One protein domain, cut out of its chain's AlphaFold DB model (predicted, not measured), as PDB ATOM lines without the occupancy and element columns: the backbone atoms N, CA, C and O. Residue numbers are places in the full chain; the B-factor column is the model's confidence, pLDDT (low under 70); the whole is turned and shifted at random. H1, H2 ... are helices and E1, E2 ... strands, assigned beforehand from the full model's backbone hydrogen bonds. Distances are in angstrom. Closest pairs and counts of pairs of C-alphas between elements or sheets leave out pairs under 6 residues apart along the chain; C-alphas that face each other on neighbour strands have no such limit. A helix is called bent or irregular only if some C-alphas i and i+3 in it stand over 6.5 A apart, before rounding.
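AT A GLANCE: This is residues 151 to 257 and 283 to 309 of the 581 residues of an uncharacterized protein of Echinostoma caproni (UniProt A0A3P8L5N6). A single sheet of eight strands curls round and folds back on itself into a flattened, nearly closed barrel, with E6, E8, E1 and E4 on one wall, E2, E5 and E7 on the other, and E3 as the hinge. H2 crosses the outside of the first wall over E1, and H1 sits at one end near E6. The printed part has 134 residues, in the order E1 H1 E2 E3 E4 E5 E6 E7 H2 E8; the mixed sheet runs E6 E8 E1 E4 E3 E2 E5 E7. The class is mixed, helices and strands; the whole is compact, with a radius of gyration of the C-alphas of 16.3 A and spans of 54 by 36 by 27 A.

IN THESE COORDINATES: Find C-alpha 151 at (63.977, 41.783, 331.077); from there E1, residues 151 to 159, runs 26.0 A. H1 is residues 165 to 171. Next come E2, residues 176 to 182, 19.6 A; E3, residues 191 to 199, 25.5 A; and E4, residues 210 to 218, 25.6 A. E5 is residues 222 to 227, E6 residues 238 to 243 and E7 residues 248 to 251. After the cut, H2 is residues 290 to 298, irregular, with C-alphas 293 and 296 7.9 A apart. E8, residues 303 to 309, runs 19.5 A to C-alpha 309 at (50.665, 29.893, 308.106).

HOW THE PARTS SIT: Look at E1 first: it is parallel to E8, N 306 to O 156 at 2.8 A, and antiparallel to E4, N 153 to O 215 at 2.8 A. E2, E3 and E4 form a meander, each strand the antiparallel neighbour of the one before, with N 198 to O 212 at 2.9 A and N 193 to O 180 at 2.8 A. With E5 they make a Greek key, in which E5 is the antiparallel neighbour of E2, N 181 to O 224 at 2.8 A. Edge strand E7 is antiparallel to E5, N 223 to O 250 at 2.8 A; edge strand E6 is antiparallel to E8, N 242 to O 309 at 2.9 A. This is a folded sheet, two leaves that face each other, with 53 pairs of C-alphas within 11 A. H2 is on the sheet, 9.5 A high, over E1 and across the strands at 88 degrees on the local plane; its closest C-alphas to E1 are Phe 298 and Leu 154, 6.4 A. H1 is on the sheet but over none of its strands; the closest C-alphas of H1 and E6 are Leu 171 and Tyr 239, 6.5 A. O i to N i+4 pairs are within hydrogen-bond range in 2 of 3 for H1 and 1 of 5 for H2, where 4 of 6 O i to N i+3 pairs are.

THE WHOLE: The C-alphas of Gly 235 and Glu 257 are the two farthest apart, 57.6 A. Residues 258 to 282 are not printed, and C-alphas 257 and 283 are 34.6 A apart across this cut. Of the links printed whole, none is long. Mean pLDDT of the printed part is 81.6; 27 residues are under 70, among them 184 to 189, 252 to 257 and 283 to 292.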
ATOM      1  N   VAL A 151      65.438  41.960 331.072       86.50
ATOM      2  CA  VAL A 151      63.977  41.783 331.077       86.50
ATOM      3  C   VAL A 151      63.580  40.513 330.325       86.50
ATOM      4  O   VAL A 151      64.244  40.148 329.350       86.50
ATOM      5  N   PRO A 152      62.520  39.811 330.753       87.31
ATOM      6  CA  PRO A 152      61.995  38.674 330.017       87.31
ATOM      7  C   PRO A 152      61.079  39.150 328.884       87.31
ATOM      8  O   PRO A 152      60.156  39.920 329.109       87.31
ATOM      9  N   VAL A 153      61.278  38.642 327.672       88.56
ATOM     10  CA  VAL A 153      60.385  38.856 326.527       88.56
ATOM     11  C   VAL A 153      59.627  37.571 326.236       88.56
ATOM     12  O   VAL A 153      60.236  36.507 326.088       88.56
ATOM     13  N   LEU A 154      58.300  37.669 326.137       90.38
ATOM     14  CA  LEU A 154      57.434  36.576 325.712       90.38
ATOM     15  C   LEU A 154      57.408  36.525 324.184       90.38
ATOM     16  O   LEU A 154      56.918  37.436 323.522       90.38
ATOM     17  N   ILE A 155      57.913  35.436 323.620       92.94
ATOM     18  CA  ILE A 155      57.861  35.174 322.184       92.94
ATOM     19  C   ILE A 155      56.679  34.253 321.930       92.94
ATOM     20  O   ILE A 155      56.655  33.122 322.418       92.94
ATOM     21  N   GLN A 156      55.708  34.734 321.158       93.44
ATOM     22  CA  GLN A 156      54.479  34.018 320.867       93.44
ATOM     23  C   GLN A 156      54.338  33.776 319.367       93.44
ATOM     24  O   GLN A 156      54.249  34.720 318.589       93.44
ATOM     25  N   LEU A 157      54.273  32.510 318.960       95.56
ATOM     26  CA  LEU A 157      54.027  32.115 317.578       95.56
ATOM     27  C   LEU A 157      52.641  31.486 317.471       95.56
ATOM     28  O   LEU A 157      52.382  30.454 318.088       95.56
ATOM     29  N   THR A 158      51.756  32.106 316.699       94.62
ATOM     30  CA  THR A 158      50.338  31.729 316.632       94.62
ATOM     31  C   THR A 158      49.957  31.398 315.198       94.62
ATOM     32  O   THR A 158      50.223  32.191 314.296       94.62
ATOM     33  N   TYR A 159      49.325  30.245 314.974       93.38
ATOM     34  CA  TYR A 159      48.702  29.970 313.676       93.38
ATOM     35  C   TYR A 159      47.568  30.957 313.391       93.38
ATOM     36  O   TYR A 159      46.888  31.405 314.306       93.38
ATOM     37  N   GLN A 160      47.328  31.270 312.118       90.12
ATOM     38  CA  GLN A 160      46.221  32.157 311.733       90.12
ATOM     39  C   GLN A 160      44.834  31.572 312.028       90.12
ATOM     40  O   GLN A 160      43.902  32.317 312.314       90.12
ATOM     41  N   HIS A 161      44.696  30.247 311.965       88.88
ATOM     42  CA  HIS A 161      43.405  29.567 312.018       88.88
ATOM     43  C   HIS A 161      43.320  28.606 313.212       88.88
ATOM     44  O   HIS A 161      44.327  27.987 313.580       88.88
ATOM     45  N   PRO A 162      42.132  28.434 313.818       89.81
ATOM     46  CA  PRO A 162      41.873  27.346 314.749       89.81
ATOM     47  C   PRO A 162      41.635  26.036 313.989       89.81
ATOM     48  O   PRO A 162      40.951  25.997 312.965       89.81
ATOM     49  N   TYR A 163      42.200  24.948 314.507       88.12
ATOM     50  CA  TYR A 163      42.124  23.623 313.892       88.12
ATOM     51  C   TYR A 163      41.377  22.652 314.795       88.12
ATOM     52  O   TYR A 163      41.485  22.728 316.019       88.12
ATOM     53  N   VAL A 164      40.689  21.683 314.190       87.56
ATOM     54  CA  VAL A 164      40.107  20.558 314.930       87.56
ATOM     55  C   VAL A 164      41.172  19.839 315.773       87.56
ATOM     56  O   VAL A 164      42.346  19.758 315.401       87.56
ATOM     57  N   SER A 165      40.759  19.289 316.915       84.12
ATOM     58  CA  SER A 165      41.672  18.736 317.928       84.12
ATOM     59  C   SER A 165      42.622  17.657 317.393       84.12
ATOM     60  O   SER A 165      43.794  17.646 317.766       84.12
ATOM     61  N   THR A 166      42.158  16.791 316.486       85.38
ATOM     62  CA  THR A 166      42.986  15.745 315.859       85.38
ATOM     63  C   THR A 166      44.169  16.335 315.105       85.38
ATOM     64  O   THR A 166      45.302  15.886 315.254       85.38
ATOM     65  N   ASP A 167      43.917  17.393 314.350       87.88
ATOM     66  CA  ASP A 167      44.879  17.990 313.431       87.88
ATOM     67  C   ASP A 167      45.847  18.907 314.164       87.88
ATOM     68  O   ASP A 167      47.032  18.969 313.834       87.88
ATOM     69  N   ARG A 168      45.372  19.539 315.243       88.75
ATOM     70  CA  ARG A 168      46.219  20.272 316.179       88.75
ATOM     71  C   ARG A 168      47.374  19.397 316.663       88.75
ATOM     72  O   ARG A 168      48.513  19.833 316.576       88.75
ATOM     73  N   THR A 169      47.121  18.142 317.051       86.31
ATOM     74  CA  THR A 169      48.198  17.232 317.499       86.31
ATOM     75  C   THR A 169      49.255  16.941 316.427       86.31
ATOM     76  O   THR A 169      50.416  16.697 316.760       86.31
ATOM     77  N   VAL A 170      48.884  17.003 315.144       87.44
ATOM     78  CA  VAL A 170      49.811  16.835 314.016       87.44
ATOM     79  C   VAL A 170      50.714  18.063 313.880       87.44
ATOM     80  O   VAL A 170      51.927  17.913 313.730       87.44
ATOM     81  N   LEU A 171      50.140  19.265 313.983       88.88
ATOM     82  CA  LEU A 171      50.854  20.541 313.862       88.88
ATOM     83  C   LEU A 171      51.723  20.862 315.087       88.88
ATOM     84  O   LEU A 171      52.772  21.490 314.950       88.88
ATOM     85  N   THR A 172      51.311  20.425 316.280       89.69
ATOM     86  CA  THR A 172      51.939  20.804 317.556       89.69
ATOM     87  C   THR A 172      52.932  19.772 318.098       89.69
ATOM     88  O   THR A 172      53.213  19.740 319.295       89.69
ATOM     89  N   LYS A 173      53.463  18.887 317.246       86.38
ATOM     90  CA  LYS A 173      54.312  17.771 317.697       86.38
ATOM     91  C   LYS A 173      55.708  18.204 318.158       86.38
ATOM     92  O   LYS A 173      56.220  17.679 319.142       86.38
ATOM     93  N   ASN A 174      56.335  19.124 317.427       89.38
ATOM     94  CA  ASN A 174      57.719  19.540 317.654       89.38
ATOM     95  C   ASN A 174      57.775  21.022 318.036       89.38
ATOM     96  O   ASN A 174      57.046  21.809 317.429       89.38
ATOM     97  N   PRO A 175      58.645  21.428 318.977       92.81
ATOM     98  CA  PRO A 175      58.810  22.835 319.317       92.81
ATOM     99  C   PRO A 175      59.393  23.636 318.145       92.81
ATOM    100  O   PRO A 175      60.110  23.094 317.295       92.81
ATOM    101  N   ILE A 176      59.116  24.938 318.126       94.25
ATOM    102  CA  ILE A 176      59.670  25.868 317.136       94.25
ATOM    103  C   ILE A 176      60.985  26.426 317.668       94.25
ATOM    104  O   ILE A 176      61.060  26.872 318.810       94.25
ATOM    105  N   ARG A 177      62.041  26.399 316.855       95.12
ATOM    106  CA  ARG A 177      63.339  26.961 317.253       95.12
ATOM    107  C   ARG A 177      63.342  28.461 317.020       95.12
ATOM    108  O   ARG A 177      62.902  28.914 315.967       95.12
ATOM    109  N   VAL A 178      63.881  29.206 317.975       95.88
ATOM    110  CA  VAL A 178      64.021  30.658 317.887       95.88
ATOM    111  C   VAL A 178      65.441  31.027 318.280       95.88
ATOM    112  O   VAL A 178      65.931  30.590 319.320       95.88
ATOM    113  N   ASP A 179      66.096  31.821 317.443       95.12
ATOM    114  CA  ASP A 179      67.386  32.413 317.766       95.12
ATOM    115  C   ASP A 179      67.158  33.830 318.290       95.12
ATOM    116  O   ASP A 179      66.493  34.644 317.648       95.12
ATOM    117  N   VAL A 180      67.734  34.121 319.452       93.50
ATOM    118  CA  VAL A 180      67.749  35.448 320.066       93.50
ATOM    119  C   VAL A 180      69.187  35.930 320.039       93.50
ATOM    120  O   VAL A 180      70.051  35.359 320.703       93.50
ATOM    121  N   THR A 181      69.465  36.924 319.203       91.56
ATOM    122  CA  THR A 181      70.821  37.418 318.958       91.56
ATOM    123  C   THR A 181      70.979  38.825 319.495       91.56
ATOM    124  O   THR A 181      70.246  39.727 319.099       91.56
ATOM    125  N   GLN A 182      71.970  39.001 320.355       86.44
ATOM    126  CA  GLN A 182      72.454  40.294 320.810       86.44
ATOM    127  C   GLN A 182      73.766  40.590 320.073       86.44
ATOM    128  O   GLN A 182      74.698  39.774 320.142       86.44
ATOM    129  N   PRO A 183      73.834  41.683 319.296       78.69
ATOM    130  CA  PRO A 183      75.023  42.046 318.554       78.69
ATOM    131  C   PRO A 183      76.177  42.370 319.503       78.69
ATOM    132  O   PRO A 183      75.993  42.684 320.675       78.69
ATOM    133  N   ALA A 184      77.390  42.232 318.974       68.19
ATOM    134  CA  ALA A 184      78.603  42.561 319.701       68.19
ATOM    135  C   ALA A 184      78.660  44.071 319.968       68.19
ATOM    136  O   ALA A 184      78.550  44.859 319.027       68.19
ATOM    137  N   ASP A 185      78.912  44.452 321.216       63.91
ATOM    138  CA  ASP A 185      79.358  45.804 321.547       63.91
ATOM    139  C   ASP A 185      80.889  45.863 321.510       63.91
ATOM    140  O   ASP A 185      81.570  44.838 321.545       63.91
ATOM    141  N   SER A 186      81.454  47.076 321.495       57.97
ATOM    142  CA  SER A 186      82.911  47.312 321.463       57.97
ATOM    143  C   SER A 186      83.726  46.562 322.536       57.97
ATOM    144  O   SER A 186      84.936  46.406 322.382       57.97
ATOM    145  N   SER A 187      83.075  46.069 323.595       57.28
ATOM    146  CA  SER A 187      83.679  45.334 324.707       57.28
ATOM    147  C   SER A 187      83.335  43.837 324.779       57.28
ATOM    148  O   SER A 187      83.980  43.142 325.558       57.28
ATOM    149  N   ASN A 188      82.361  43.313 324.016       59.91
ATOM    150  CA  ASN A 188      81.859  41.935 324.167       59.91
ATOM    151  C   ASN A 188      81.519  41.267 322.824       59.91
ATOM    152  O   ASN A 188      80.893  41.869 321.957       59.91
ATOM    153  N   ALA A 189      81.863  39.982 322.675       65.50
ATOM    154  CA  ALA A 189      81.452  39.182 321.520       65.50
ATOM    155  C   ALA A 189      79.922  39.004 321.490       65.50
ATOM    156  O   ALA A 189      79.305  38.749 322.524       65.50
ATOM    157  N   GLY A 190      79.323  39.106 320.299       74.81
ATOM    158  CA  GLY A 190      77.883  38.937 320.109       74.81
ATOM    159  C   GLY A 190      77.413  37.562 320.582       74.81
ATOM    160  O   GLY A 190      78.097  36.552 320.385       74.81
ATOM    161  N   ARG A 191      76.242  37.521 321.220       84.06
ATOM    162  CA  ARG A 191      75.686  36.316 321.837       84.06
ATOM    163  C   ARG A 191      74.416  35.901 321.108       84.06
ATOM    164  O   ARG A 191      73.466  36.672 321.025       84.06
ATOM    165  N   THR A 192      74.373  34.658 320.636       88.75
ATOM    166  CA  THR A 192      73.143  34.043 320.118       88.75
ATOM    167  C   THR A 192      72.686  32.945 321.061       88.75
ATOM    168  O   THR A 192      73.359  31.925 321.224       88.75
ATOM    169  N   GLU A 193      71.522  33.139 321.668       90.69
ATOM    170  CA  GLU A 193      70.833  32.124 322.452       90.69
ATOM    171  C   GLU A 193      69.835  31.373 321.565       90.69
ATOM    172  O   GLU A 193      69.029  31.980 320.861       90.69
ATOM    173  N   LYS A 194      69.900  30.038 321.582       93.38
ATOM    174  CA  LYS A 194      68.995  29.171 320.818       93.38
ATOM    175  C   LYS A 194      67.957  28.593 321.761       93.38
ATOM    176  O   LYS A 194      68.273  27.703 322.551       93.38
ATOM    177  N   ILE A 195      66.727  29.075 321.661       93.81
ATOM    178  CA  ILE A 195      65.619  28.657 322.520       93.81
ATOM    179  C   ILE A 195      64.579  27.862 321.728       93.81
ATOM    180  O   ILE A 195      64.554  27.858 320.494       93.81
ATOM    181  N   SER A 196      63.727  27.141 322.452       93.94
ATOM    182  CA  SER A 196      62.633  26.352 321.883       93.94
ATOM    183  C   SER A 196      61.298  26.880 322.393       93.94
ATOM    184  O   SER A 196      61.064  26.913 323.598       93.94
ATOM    185  N   ALA A 197      60.425  27.283 321.475       94.25
ATOM    186  CA  ALA A 197      59.044  27.633 321.762       94.25
ATOM    187  C   ALA A 197      58.183  26.372 321.793       94.25
ATOM    188  O   ALA A 197      58.120  25.613 320.821       94.25
ATOM    189  N   HIS A 198      57.529  26.149 322.927       93.44
ATOM    190  CA  HIS A 198      56.720  24.968 323.184       93.44
ATOM    191  C   HIS A 198      55.242  25.275 322.974       93.44
ATOM    192  O   HIS A 198      54.762  26.349 323.335       93.44
ATOM    193  N   TRP A 199      54.519  24.323 322.388       91.81
ATOM    194  CA  TRP A 199      53.085  24.448 322.155       91.81
ATOM    195  C   TRP A 199      52.317  24.477 323.473       91.81
ATOM    196  O   TRP A 199      52.539  23.651 324.357       91.81
ATOM    197  N   SER A 200      51.408  25.440 323.593       85.75
ATOM    198  CA  SER A 200      50.556  25.594 324.761       85.75
ATOM    199  C   SER A 200      49.431  24.557 324.761       85.75
ATOM    200  O   SER A 200      48.639  24.462 323.814       85.75
ATOM    201  N   ASN A 201      49.340  23.826 325.874       74.12
ATOM    202  CA  ASN A 201      48.264  22.878 326.166       74.12
ATOM    203  C   ASN A 201      47.080  23.529 326.905       74.12
ATOM    204  O   ASN A 201      46.068  22.871 327.113       74.12
ATOM    205  N   SER A 202      47.206  24.791 327.337       68.81
ATOM    206  CA  SER A 202      46.192  25.487 328.147       68.81
ATOM    207  C   SER A 202      45.171  26.280 327.326       68.81
ATOM    208  O   SER A 202      44.204  26.799 327.877       68.81
ATOM    209  N   GLN A 203      45.383  26.391 326.017       73.94
ATOM    210  CA  GLN A 203      44.509  27.113 325.092       73.94
ATOM    211  C   GLN A 203      43.226  26.308 324.788       73.94
ATOM    212  O   GLN A 203      43.318  25.089 324.604       73.94
ATOM    213  N   PRO A 204      42.046  26.956 324.678       78.56
ATOM    214  CA  PRO A 204      40.807  26.297 324.257       78.56
ATOM    215  C   PRO A 204      40.975  25.560 322.923       78.56
ATOM    216  O   PRO A 204      41.721  26.016 322.055       78.56
ATOM    217  N   THR A 205      40.256  24.456 322.711       74.00
ATOM    218  CA  THR A 205      40.333  23.691 321.450       74.00
ATOM    219  C   THR A 205      39.972  24.524 320.227       74.00
ATOM    220  O   THR A 205      40.514  24.280 319.153       74.00
ATOM    221  N   ASP A 206      39.137  25.543 320.419       76.75
ATOM    222  CA  ASP A 206      38.585  26.368 319.343       76.75
ATOM    223  C   ASP A 206      39.436  27.617 319.061       76.75
ATOM    224  O   ASP A 206      39.075  28.473 318.260       76.75
ATOM    225  N   SER A 207      40.593  27.723 319.717       87.44
ATOM    226  CA  SER A 207      41.574  28.783 319.491       87.44
ATOM    227  C   SER A 207      42.707  28.307 318.573       87.44
ATOM    228  O   SER A 207      43.031  27.110 318.552       87.44
ATOM    229  N   PRO A 208      43.358  29.217 317.831       90.88
ATOM    230  CA  PRO A 208      44.543  28.867 317.068       90.88
ATOM    231  C   PRO A 208      45.648  28.278 317.955       90.88
ATOM    232  O   PRO A 208      45.851  28.734 319.082       90.88
ATOM    233  N   PRO A 209      46.385  27.255 317.489       92.38
ATOM    234  CA  PRO A 209      47.514  26.735 318.244       92.38
ATOM    235  C   PRO A 209      48.602  27.799 318.429       92.38
ATOM    236  O   PRO A 209      48.990  28.484 317.480       92.38
ATOM    237  N   VAL A 210      49.116  27.892 319.657       93.25
ATOM    238  CA  VAL A 210      50.127  28.875 320.063       93.25
ATOM    239  C   VAL A 210      51.355  28.154 320.610       93.25
ATOM    240  O   VAL A 210      51.223  27.307 321.495       93.25
ATOM    241  N   ALA A 211      52.543  28.502 320.120       94.19
ATOM    242  CA  ALA A 211      53.826  28.138 320.712       94.19
ATOM    243  C   ALA A 211      54.432  29.340 321.444       94.19
ATOM    244  O   ALA A 211      54.395  30.459 320.934       94.19
ATOM    245  N   GLN A 212      54.992  29.114 322.631       93.12
ATOM    246  CA  GLN A 212      55.554  30.172 323.470       93.12
ATOM    247  C   GLN A 212      56.966  29.832 323.946       93.12
ATOM    248  O   GLN A 212      57.253  28.695 324.326       93.12
ATOM    249  N   ALA A 213      57.832  30.839 323.954       92.06
ATOM    250  CA  ALA A 213      59.133  30.825 324.614       92.06
ATOM    251  C   ALA A 213      59.320  32.120 325.405       92.06
ATOM    252  O   ALA A 213      58.688  33.129 325.101       92.06
ATOM    253  N   VAL A 214      60.221  32.103 326.385       89.38
ATOM    254  CA  VAL A 214      60.665  33.320 327.069       89.38
ATOM    255  C   VAL A 214      62.164  33.471 326.882       89.38
ATOM    256  O   VAL A 214      62.907  32.503 327.040       89.38
ATOM    257  N   ALA A 215      62.593  34.681 326.535       89.38
ATOM    258  CA  ALA A 215      63.995  35.039 326.373       89.38
ATOM    259  C   ALA A 215      64.358  36.177 327.326       89.38
ATOM    260  O   ALA A 215      63.632  37.163 327.409       89.38
ATOM    261  N   TRP A 216      65.485  36.059 328.024       87.31
ATOM    262  CA  TRP A 216      66.017  37.149 328.841       87.31
ATOM    263  C   TRP A 216      66.909  38.040 327.984       87.31
ATOM    264  O   TRP A 216      67.883  37.552 327.408       87.31
ATOM    265  N   ILE A 217      66.610  39.333 327.923       86.94
ATOM    266  CA  ILE A 217      67.334  40.288 327.080       86.94
ATOM    267  C   ILE A 217      67.931  41.423 327.907       86.94
ATOM    268  O   ILE A 217      67.311  41.880 328.862       86.94
ATOM    269  N   ASP A 218      69.130  41.865 327.542       85.06
ATOM    270  CA  ASP A 218      69.834  42.993 328.163       85.06
ATOM    271  C   ASP A 218      69.248  44.329 327.697       85.06
ATOM    272  O   ASP A 218      69.061  44.556 326.500       85.06
ATOM    273  N   VAL A 219      68.955  45.224 328.643       78.81
ATOM    274  CA  VAL A 219      68.132  46.421 328.386       78.81
ATOM    275  C   VAL A 219      68.881  47.625 327.799       78.81
ATOM    276  O   VAL A 219      68.360  48.735 327.798       78.81
ATOM    277  N   TYR A 220      70.068  47.412 327.236       73.81
ATOM    278  CA  TYR A 220      70.874  48.467 326.605       73.81
ATOM    279  C   TYR A 220      71.411  48.084 325.222       73.81
ATOM    280  O   TYR A 220      72.124  48.866 324.600       73.81
ATOM    281  N   GLN A 221      71.039  46.906 324.718       77.69
ATOM    282  CA  GLN A 221      71.482  46.384 323.428       77.69
ATOM    283  C   GLN A 221      70.292  46.153 322.500       77.69
ATOM    284  O   GLN A 221      69.190  45.835 322.942       77.69
ATOM    285  N   SER A 222      70.495  46.280 321.191       82.06
ATOM    286  CA  SER A 222      69.484  45.798 320.252       82.06
ATOM    287  C   SER A 222      69.413  44.270 320.303       82.06
ATOM    288  O   SER A 222      70.412  43.588 320.511       82.06
ATOM    289  N   VAL A 223      68.221  43.704 320.154       88.00
ATOM    290  CA  VAL A 223      68.014  42.254 320.209       88.00
ATOM    291  C   VAL A 223      67.263  41.830 318.969       88.00
ATOM    292  O   VAL A 223      66.157  42.297 318.719       88.00
ATOM    293  N   HIS A 224      67.844  40.913 318.210       91.81
ATOM    294  CA  HIS A 224      67.248  40.364 317.004       91.81
ATOM    295  C   HIS A 224      66.661  38.976 317.280       91.81
ATOM    296  O   HIS A 224      67.387  38.042 317.630       91.81
ATOM    297  N   ILE A 225      65.352  38.823 317.092       93.94
ATOM    298  CA  ILE A 225      64.607  37.588 317.350       93.94
ATOM    299  C   ILE A 225      64.185  36.977 316.017       93.94
ATOM    300  O   ILE A 225      63.415  37.570 315.260       93.94
ATOM    301  N   LYS A 226      64.678  35.767 315.739       95.31
ATOM    302  CA  LYS A 226      64.420  35.047 314.489       95.31
ATOM    303  C   LYS A 226      63.889  33.635 314.751       95.31
ATOM    304  O   LYS A 226      64.669  32.754 315.124       95.31
ATOM    305  N   PRO A 227      62.592  33.377 314.530       95.50
ATOM    306  CA  PRO A 227      62.085  32.016 314.469       95.50
ATOM    307  C   PRO A 227      62.595  31.295 313.215       95.50
ATOM    308  O   PRO A 227      62.823  31.901 312.167       95.50
ATOM    309  N   HIS A 228      62.788  29.985 313.326       91.94
ATOM    310  CA  HIS A 228      63.258  29.137 312.234       91.94
ATOM    311  C   HIS A 228      62.121  28.337 311.625       91.94
ATOM    312  O   HIS A 228      61.280  27.792 312.340       91.94
ATOM    313  N   ALA A 229      62.162  28.193 310.300       84.62
ATOM    314  CA  ALA A 229      61.314  27.246 309.596       84.62
ATOM    315  C   ALA A 229      61.573  25.815 310.094       84.62
ATOM    316  O   ALA A 229      62.685  25.464 310.518       84.62
ATOM    317  N   ALA A 230      60.545  24.969 310.036       80.19
ATOM    318  CA  ALA A 230      60.710  23.576 310.412       80.19
ATOM    319  C   ALA A 230      61.724  22.890 309.489       80.19
ATOM    320  O   ALA A 230      61.741  23.098 308.276       80.19
ATOM    321  N   LYS A 231      62.560  22.027 310.069       78.25
ATOM    322  CA  LYS A 231      63.492  21.225 309.280       78.25
ATOM    323  C   LYS A 231      62.738  20.158 308.500       78.25
ATOM    324  O   LYS A 231      61.985  19.379 309.081       78.25
ATOM    325  N   ALA A 232      63.020  20.100 307.204       71.62
ATOM    326  CA  ALA A 232      62.615  19.020 306.329       71.62
ATOM    327  C   ALA A 232      63.066  17.658 306.881       71.62
ATOM    328  O   ALA A 232      64.226  17.483 307.258       71.62
ATOM    329  N   ILE A 233      62.142  16.701 306.925       70.12
ATOM    330  CA  ILE A 233      62.417  15.304 307.257       70.12
ATOM    331  C   ILE A 233      62.375  14.514 305.942       70.12
ATOM    332  O   ILE A 233      61.300  14.433 305.341       70.12
ATOM    333  N   PRO A 234      63.502  13.943 305.485       66.94
ATOM    334  CA  PRO A 234      63.527  13.117 304.280       66.94
ATOM    335  C   PRO A 234      62.584  11.910 304.386       66.94
ATOM    336  O   PRO A 234      62.406  11.342 305.465       66.94
ATOM    337  N   GLY A 235      61.998  11.499 303.259       68.12
ATOM    338  CA  GLY A 235      61.252  10.240 303.140       68.12
ATOM    339  C   GLY A 235      59.723  10.329 303.232       68.12
ATOM    340  O   GLY A 235      59.061   9.371 302.844       68.12
ATOM    341  N   ARG A 236      59.127  11.446 303.683       73.56
ATOM    342  CA  ARG A 236      57.657  11.626 303.686       73.56
ATOM    343  C   ARG A 236      57.233  13.087 303.571       73.56
ATOM    344  O   ARG A 236      57.973  13.969 304.002       73.56
ATOM    345  N   TRP A 237      56.024  13.346 303.055       82.25
ATOM    346  CA  TRP A 237      55.423  14.671 303.248       82.25
ATOM    347  C   TRP A 237      55.007  14.852 304.711       82.25
ATOM    348  O   TRP A 237      54.714  13.885 305.419       82.25
ATOM    349  N   PHE A 238      54.987  16.095 305.177       85.38
ATOM    350  CA  PHE A 238      54.424  16.433 306.481       85.38
ATOM    351  C   PHE A 238      53.924  17.876 306.504       85.38
ATOM    352  O   PHE A 238      54.448  18.747 305.803       85.38
ATOM    353  N   TYR A 239      52.904  18.114 307.326       88.25
ATOM    354  CA  TYR A 239      52.429  19.459 307.620       88.25
ATOM    355  C   TYR A 239      53.441  20.218 308.465       88.25
ATOM    356  O   TYR A 239      54.026  19.682 309.406       88.25
ATOM    357  N   THR A 240      53.631  21.478 308.114       90.56
ATOM    358  CA  THR A 240      54.581  22.395 308.726       90.56
ATOM    359  C   THR A 240      53.983  23.802 308.738       90.56
ATOM    360  O   THR A 240      52.814  23.991 308.399       90.56
ATOM    361  N   TYR A 241      54.775  24.788 309.130       92.06
ATOM    362  CA  TYR A 241      54.397  26.189 309.161       92.06
ATOM    363  C   TYR A 241      55.283  27.041 308.252       92.06
ATOM    364  O   TYR A 241      56.474  26.761 308.083       92.06
ATOM    365  N   LEU A 242      54.698  28.115 307.723       91.94
ATOM    366  CA  LEU A 242      55.419  29.268 307.192       91.94
ATOM    367  C   LEU A 242      55.374  30.388 308.224       91.94
ATOM    368  O   LEU A 242      54.362  30.581 308.894       91.94
ATOM    369  N   ILE A 243      56.463  31.135 308.348       92.69
ATOM    370  CA  ILE A 243      56.520  32.314 309.211       92.69
ATOM    371  C   ILE A 243      56.228  33.521 308.317       92.69
ATOM    372  O   ILE A 243      57.029  33.836 307.446       92.69
ATOM    373  N   ARG A 244      55.077  34.174 308.515       87.88
ATOM    374  CA  ARG A 244      54.647  35.354 307.730       87.88
ATOM    375  C   ARG A 244      55.251  36.671 308.203       87.88
ATOM    376  O   ARG A 244      55.100  37.695 307.556       87.88
ATOM    377  N   THR A 245      55.823  36.646 309.394       86.94
ATOM    378  CA  THR A 245      56.280  37.832 310.114       86.94
ATOM    379  C   THR A 245      57.789  37.889 310.021       86.94
ATOM    380  O   THR A 245      58.463  36.896 310.303       86.94
ATOM    381  N   ASP A 246      58.312  39.035 309.604       89.06
ATOM    382  CA  ASP A 246      59.751  39.230 309.521       89.06
ATOM    383  C   ASP A 246      60.405  39.126 310.906       89.06
ATOM    384  O   ASP A 246      59.751  39.355 311.932       89.06
ATOM    385  N   PRO A 247      61.700  38.771 310.969       91.31
ATOM    386  CA  PRO A 247      62.454  38.829 312.211       91.31
ATOM    387  C   PRO A 247      62.336  40.206 312.872       91.31
ATOM    388  O   PRO A 247      62.454  41.243 312.221       91.31
ATOM    389  N   VAL A 248      62.125  40.214 314.186       90.06
ATOM    390  CA  VAL A 248      61.889  41.445 314.946       90.06
ATOM    391  C   VAL A 248      63.188  41.895 315.600       90.06
ATOM    392  O   VAL A 248      63.876  41.093 316.232       90.06
ATOM    393  N   THR A 249      63.503  43.187 315.483       87.50
ATOM    394  CA  THR A 249      64.595  43.817 316.235       87.50
ATOM    395  C   THR A 249      64.015  44.724 317.311       87.50
ATOM    396  O   THR A 249      63.342  45.705 317.004       87.50
ATOM    397  N   LEU A 250      64.274  44.395 318.573       83.50
ATOM    398  CA  LEU A 250      63.925  45.223 319.722       83.50
ATOM    399  C   LEU A 250      65.107  46.133 320.043       83.50
ATOM    400  O   LEU A 250      66.177  45.647 320.402       83.50
ATOM    401  N   ASN A 251      64.924  47.445 319.932       75.88
ATOM    402  CA  ASN A 251      65.945  48.403 320.340       75.88
ATOM    403  C   ASN A 251      65.741  48.765 321.807       75.88
ATOM    404  O   ASN A 251      64.894  49.587 322.145       75.88
ATOM    405  N   ALA A 252      66.537  48.139 322.669       64.06
ATOM    406  CA  ALA A 252      66.573  48.449 324.090       64.06
ATOM    407  C   ALA A 252      67.379  49.712 324.417       64.06
ATOM    408  O   ALA A 252      67.260  50.250 325.513       64.06
ATOM    409  N   SER A 253      68.229  50.162 323.487       60.03
ATOM    410  CA  SER A 253      69.193  51.234 323.717       60.03
ATOM    411  C   SER A 253      68.485  52.546 324.052       60.03
ATOM    412  O   SER A 253      68.000  53.263 323.175       60.03
ATOM    413  N   VAL A 254      68.452  52.860 325.338       54.44
ATOM    414  CA  VAL A 254      68.137  54.188 325.848       54.44
ATOM    415  C   VAL A 254      69.306  55.106 325.449       54.44
ATOM    416  O   VAL A 254      70.445  54.790 325.799       54.44
ATOM    417  N   PRO A 255      69.093  56.204 324.696       50.38
ATOM    418  CA  PRO A 255      70.154  57.171 324.432       50.38
ATOM    419  C   PRO A 255      70.755  57.643 325.760       50.38
ATOM    420  O   PRO A 255      70.018  57.961 326.690       50.38
ATOM    421  N   ALA A 256      72.084  57.722 325.856       45.44
ATOM    422  CA  ALA A 256      72.779  58.157 327.074       45.44
ATOM    423  C   ALA A 256      72.319  59.544 327.591       45.44
ATOM    424  O   ALA A 256      72.523  59.868 328.757       45.44
ATOM    425  N   GLU A 257      71.661  60.344 326.746       40.41
ATOM    426  CA  GLU A 257      71.078  61.650 327.080       40.41
ATOM    427  C   GLU A 257      69.732  61.587 327.825       40.41
ATOM    428  O   GLU A 257      69.286  62.608 328.339       40.41
ATOM    429  N   THR A 283      62.115  31.509 342.838       50.16
ATOM    430  CA  THR A 283      63.217  31.347 341.888       50.16
ATOM    431  C   THR A 283      62.880  31.988 340.542       50.16
ATOM    432  O   THR A 283      61.744  31.857 340.088       50.16
ATOM    433  N   ALA A 284      63.857  32.641 339.897       52.16
ATOM    434  CA  ALA A 284      63.652  33.302 338.609       52.16
ATOM    435  C   ALA A 284      62.909  32.365 337.624       52.16
ATOM    436  O   ALA A 284      63.425  31.275 337.339       52.16
ATOM    437  N   PRO A 285      61.707  32.741 337.154       55.00
ATOM    438  CA  PRO A 285      60.886  31.900 336.289       55.00
ATOM    439  C   PRO A 285      61.639  31.538 334.999       55.00
ATOM    440  O   PRO A 285      62.370  32.357 334.435       55.00
ATOM    441  N   LYS A 286      61.519  30.280 334.551       60.84
ATOM    442  CA  LYS A 286      62.233  29.768 333.361       60.84
ATOM    443  C   LYS A 286      61.293  29.298 332.258       60.84
ATOM    444  O   LYS A 286      61.715  29.212 331.109       60.84
ATOM    445  N   THR A 287      60.040  28.999 332.585       64.75
ATOM    446  CA  THR A 287      59.033  28.533 331.627       64.75
ATOM    447  C   THR A 287      57.879  29.528 331.517       64.75
ATOM    448  O   THR A 287      57.567  30.185 332.510       64.75
ATOM    449  N   PRO A 288      57.189  29.634 330.363       64.00
ATOM    450  CA  PRO A 288      56.046  30.540 330.192       64.00
ATOM    451  C   PRO A 288      54.970  30.417 331.289       64.00
ATOM    452  O   PRO A 288      54.360  31.408 331.679       64.00
ATOM    453  N   THR A 289      54.768  29.216 331.839       64.50
ATOM    454  CA  THR A 289      53.850  28.957 332.958       64.50
ATOM    455  C   THR A 289      54.314  29.569 334.282       64.50
ATOM    456  O   THR A 289      53.483  30.060 335.050       64.50
ATOM    457  N   ASP A 290      55.625  29.621 334.530       65.50
ATOM    458  CA  ASP A 290      56.196  30.261 335.725       65.50
ATOM    459  C   ASP A 290      56.023  31.791 335.682       65.50
ATOM    460  O   ASP A 290      55.944  32.456 336.713       65.50
ATOM    461  N   PHE A 291      55.921  32.348 334.472       67.12
ATOM    462  CA  PHE A 291      55.815  33.780 334.195       67.12
ATOM    463  C   PHE A 291      54.394  34.351 334.313       67.12
ATOM    464  O   PHE A 291      54.203  35.557 334.170       67.12
ATOM    465  N   THR A 292      53.398  33.527 334.649       67.81
ATOM    466  CA  THR A 292      52.001  33.958 334.864       67.81
ATOM    467  C   THR A 292      51.856  35.081 335.899       67.81
ATOM    468  O   THR A 292      50.956  35.910 335.781       67.81
ATOM    469  N   ARG A 293      52.769  35.161 336.878       72.00
ATOM    470  CA  ARG A 293      52.817  36.229 337.898       72.00
ATOM    471  C   ARG A 293      53.311  37.575 337.367       72.00
ATOM    472  O   ARG A 293      53.057  38.596 337.989       72.00
ATOM    473  N   CYS A 294      53.996  37.570 336.229       77.12
ATOM    474  CA  CYS A 294      54.530  38.756 335.566       77.12
ATOM    475  C   CYS A 294      53.691  39.128 334.330       77.12
ATOM    476  O   CYS A 294      54.162  39.837 333.445       77.12
ATOM    477  N   SER A 295      52.445  38.642 334.256       71.12
ATOM    478  CA  SER A 295      51.513  38.876 333.147       71.12
ATOM    479  C   SER A 295      51.301  40.360 332.843       71.12
ATOM    480  O   SER A 295      51.174  40.720 331.675       71.12
ATOM    481  N   SER A 296      51.351  41.228 333.858       72.06
ATOM    482  CA  SER A 296      51.283  42.683 333.692       72.06
ATOM    483  C   SER A 296      52.405  43.257 332.820       72.06
ATOM    484  O   SER A 296      52.158  44.237 332.130       72.06
ATOM    485  N   LEU A 297      53.600  42.650 332.806       75.81
ATOM    486  CA  LEU A 297      54.699  43.068 331.926       75.81
ATOM    487  C   LEU A 297      54.492  42.573 330.485       75.81
ATOM    488  O   LEU A 297      54.790  43.276 329.521       75.81
ATOM    489  N   PHE A 298      53.984  41.348 330.323       74.06
ATOM    490  CA  PHE A 298      53.841  40.719 329.007       74.06
ATOM    491  C   PHE A 298      52.642  41.242 328.216       74.06
ATOM    492  O   PHE A 298      52.739  41.376 327.002       74.06
ATOM    493  N   HIS A 299      51.517  41.542 328.868       66.75
ATOM    494  CA  HIS A 299      50.304  41.976 328.168       66.75
ATOM    495  C   HIS A 299      50.423  43.349 327.503       66.75
ATOM    496  O   HIS A 299      49.650  43.631 326.590       66.75
ATOM    497  N   THR A 300      51.356  44.186 327.953       64.06
ATOM    498  CA  THR A 300      51.478  45.567 327.484       64.06
ATOM    499  C   THR A 300      52.700  45.758 326.598       64.06
ATOM    500  O   THR A 300      52.555  46.178 325.453       64.06
ATOM    501  N   ASP A 301      53.885  45.401 327.099       72.62
ATOM    502  CA  ASP A 301      55.130  45.936 326.549       72.62
ATOM    503  C   ASP A 301      56.109  44.845 326.054       72.62
ATOM    504  O   ASP A 301      56.890  45.087 325.136       72.62
ATOM    505  N   LEU A 302      56.069  43.627 326.620       84.25
ATOM    506  CA  LEU A 302      57.108  42.595 326.419       84.25
ATOM    507  C   LEU A 302      56.678  41.363 325.602       84.25
ATOM    508  O   LEU A 302      57.268  40.291 325.764       84.25
ATOM    509  N   THR A 303      55.663  41.470 324.738       88.31
ATOM    510  CA  THR A 303      55.248  40.350 323.869       88.31
ATOM    511  C   THR A 303      55.626  40.589 322.412       88.31
ATOM    512  O   THR A 303      55.144  41.521 321.777       88.31
ATOM    513  N   VAL A 304      56.428  39.681 321.852       91.25
ATOM    514  CA  VAL A 304      56.754  39.637 320.422       91.25
ATOM    515  C   VAL A 304      55.910  38.561 319.759       91.25
ATOM    516  O   VAL A 304      56.005  37.382 320.105       91.25
ATOM    517  N   GLN A 305      55.080  38.968 318.801       93.25
ATOM    518  CA  GLN A 305      54.153  38.078 318.109       93.25
ATOM    519  C   GLN A 305      54.660  37.722 316.714       93.25
ATOM    520  O   GLN A 305      54.999  38.598 315.923       93.25
ATOM    521  N   PHE A 306      54.643  36.430 316.402       95.44
ATOM    522  CA  PHE A 306      54.868  35.898 315.066       95.44
ATOM    523  C   PHE A 306      53.618  35.164 314.582       95.44
ATOM    524  O   PHE A 306      52.999  34.391 315.320       95.44
ATOM    525  N   THR A 307      53.263  35.379 313.322       94.94
ATOM    526  CA  THR A 307      52.121  34.720 312.681       94.94
ATOM    527  C   THR A 307      52.586  33.534 311.846       94.94
ATOM    528  O   THR A 307      53.500  33.664 311.024       94.94
ATOM    529  N   LEU A 308      51.939  32.386 312.057       94.69
ATOM    530  CA  LEU A 308      52.204  31.138 311.352       94.69
ATOM    531  C   LEU A 308      51.089  30.801 310.361       94.69
ATOM    532  O   LEU A 308      49.900  30.832 310.685       94.69
ATOM    533  N   ASP A 309      51.512  30.390 309.179       91.44
ATOM    534  CA  ASP A 309      50.665  29.893 308.106       91.44
ATOM    535  C   ASP A 309      50.795  28.389 307.955       91.44
ATOM    536  O   ASP A 309      51.851  27.825 308.238       91.44
TER     537      ASP A 309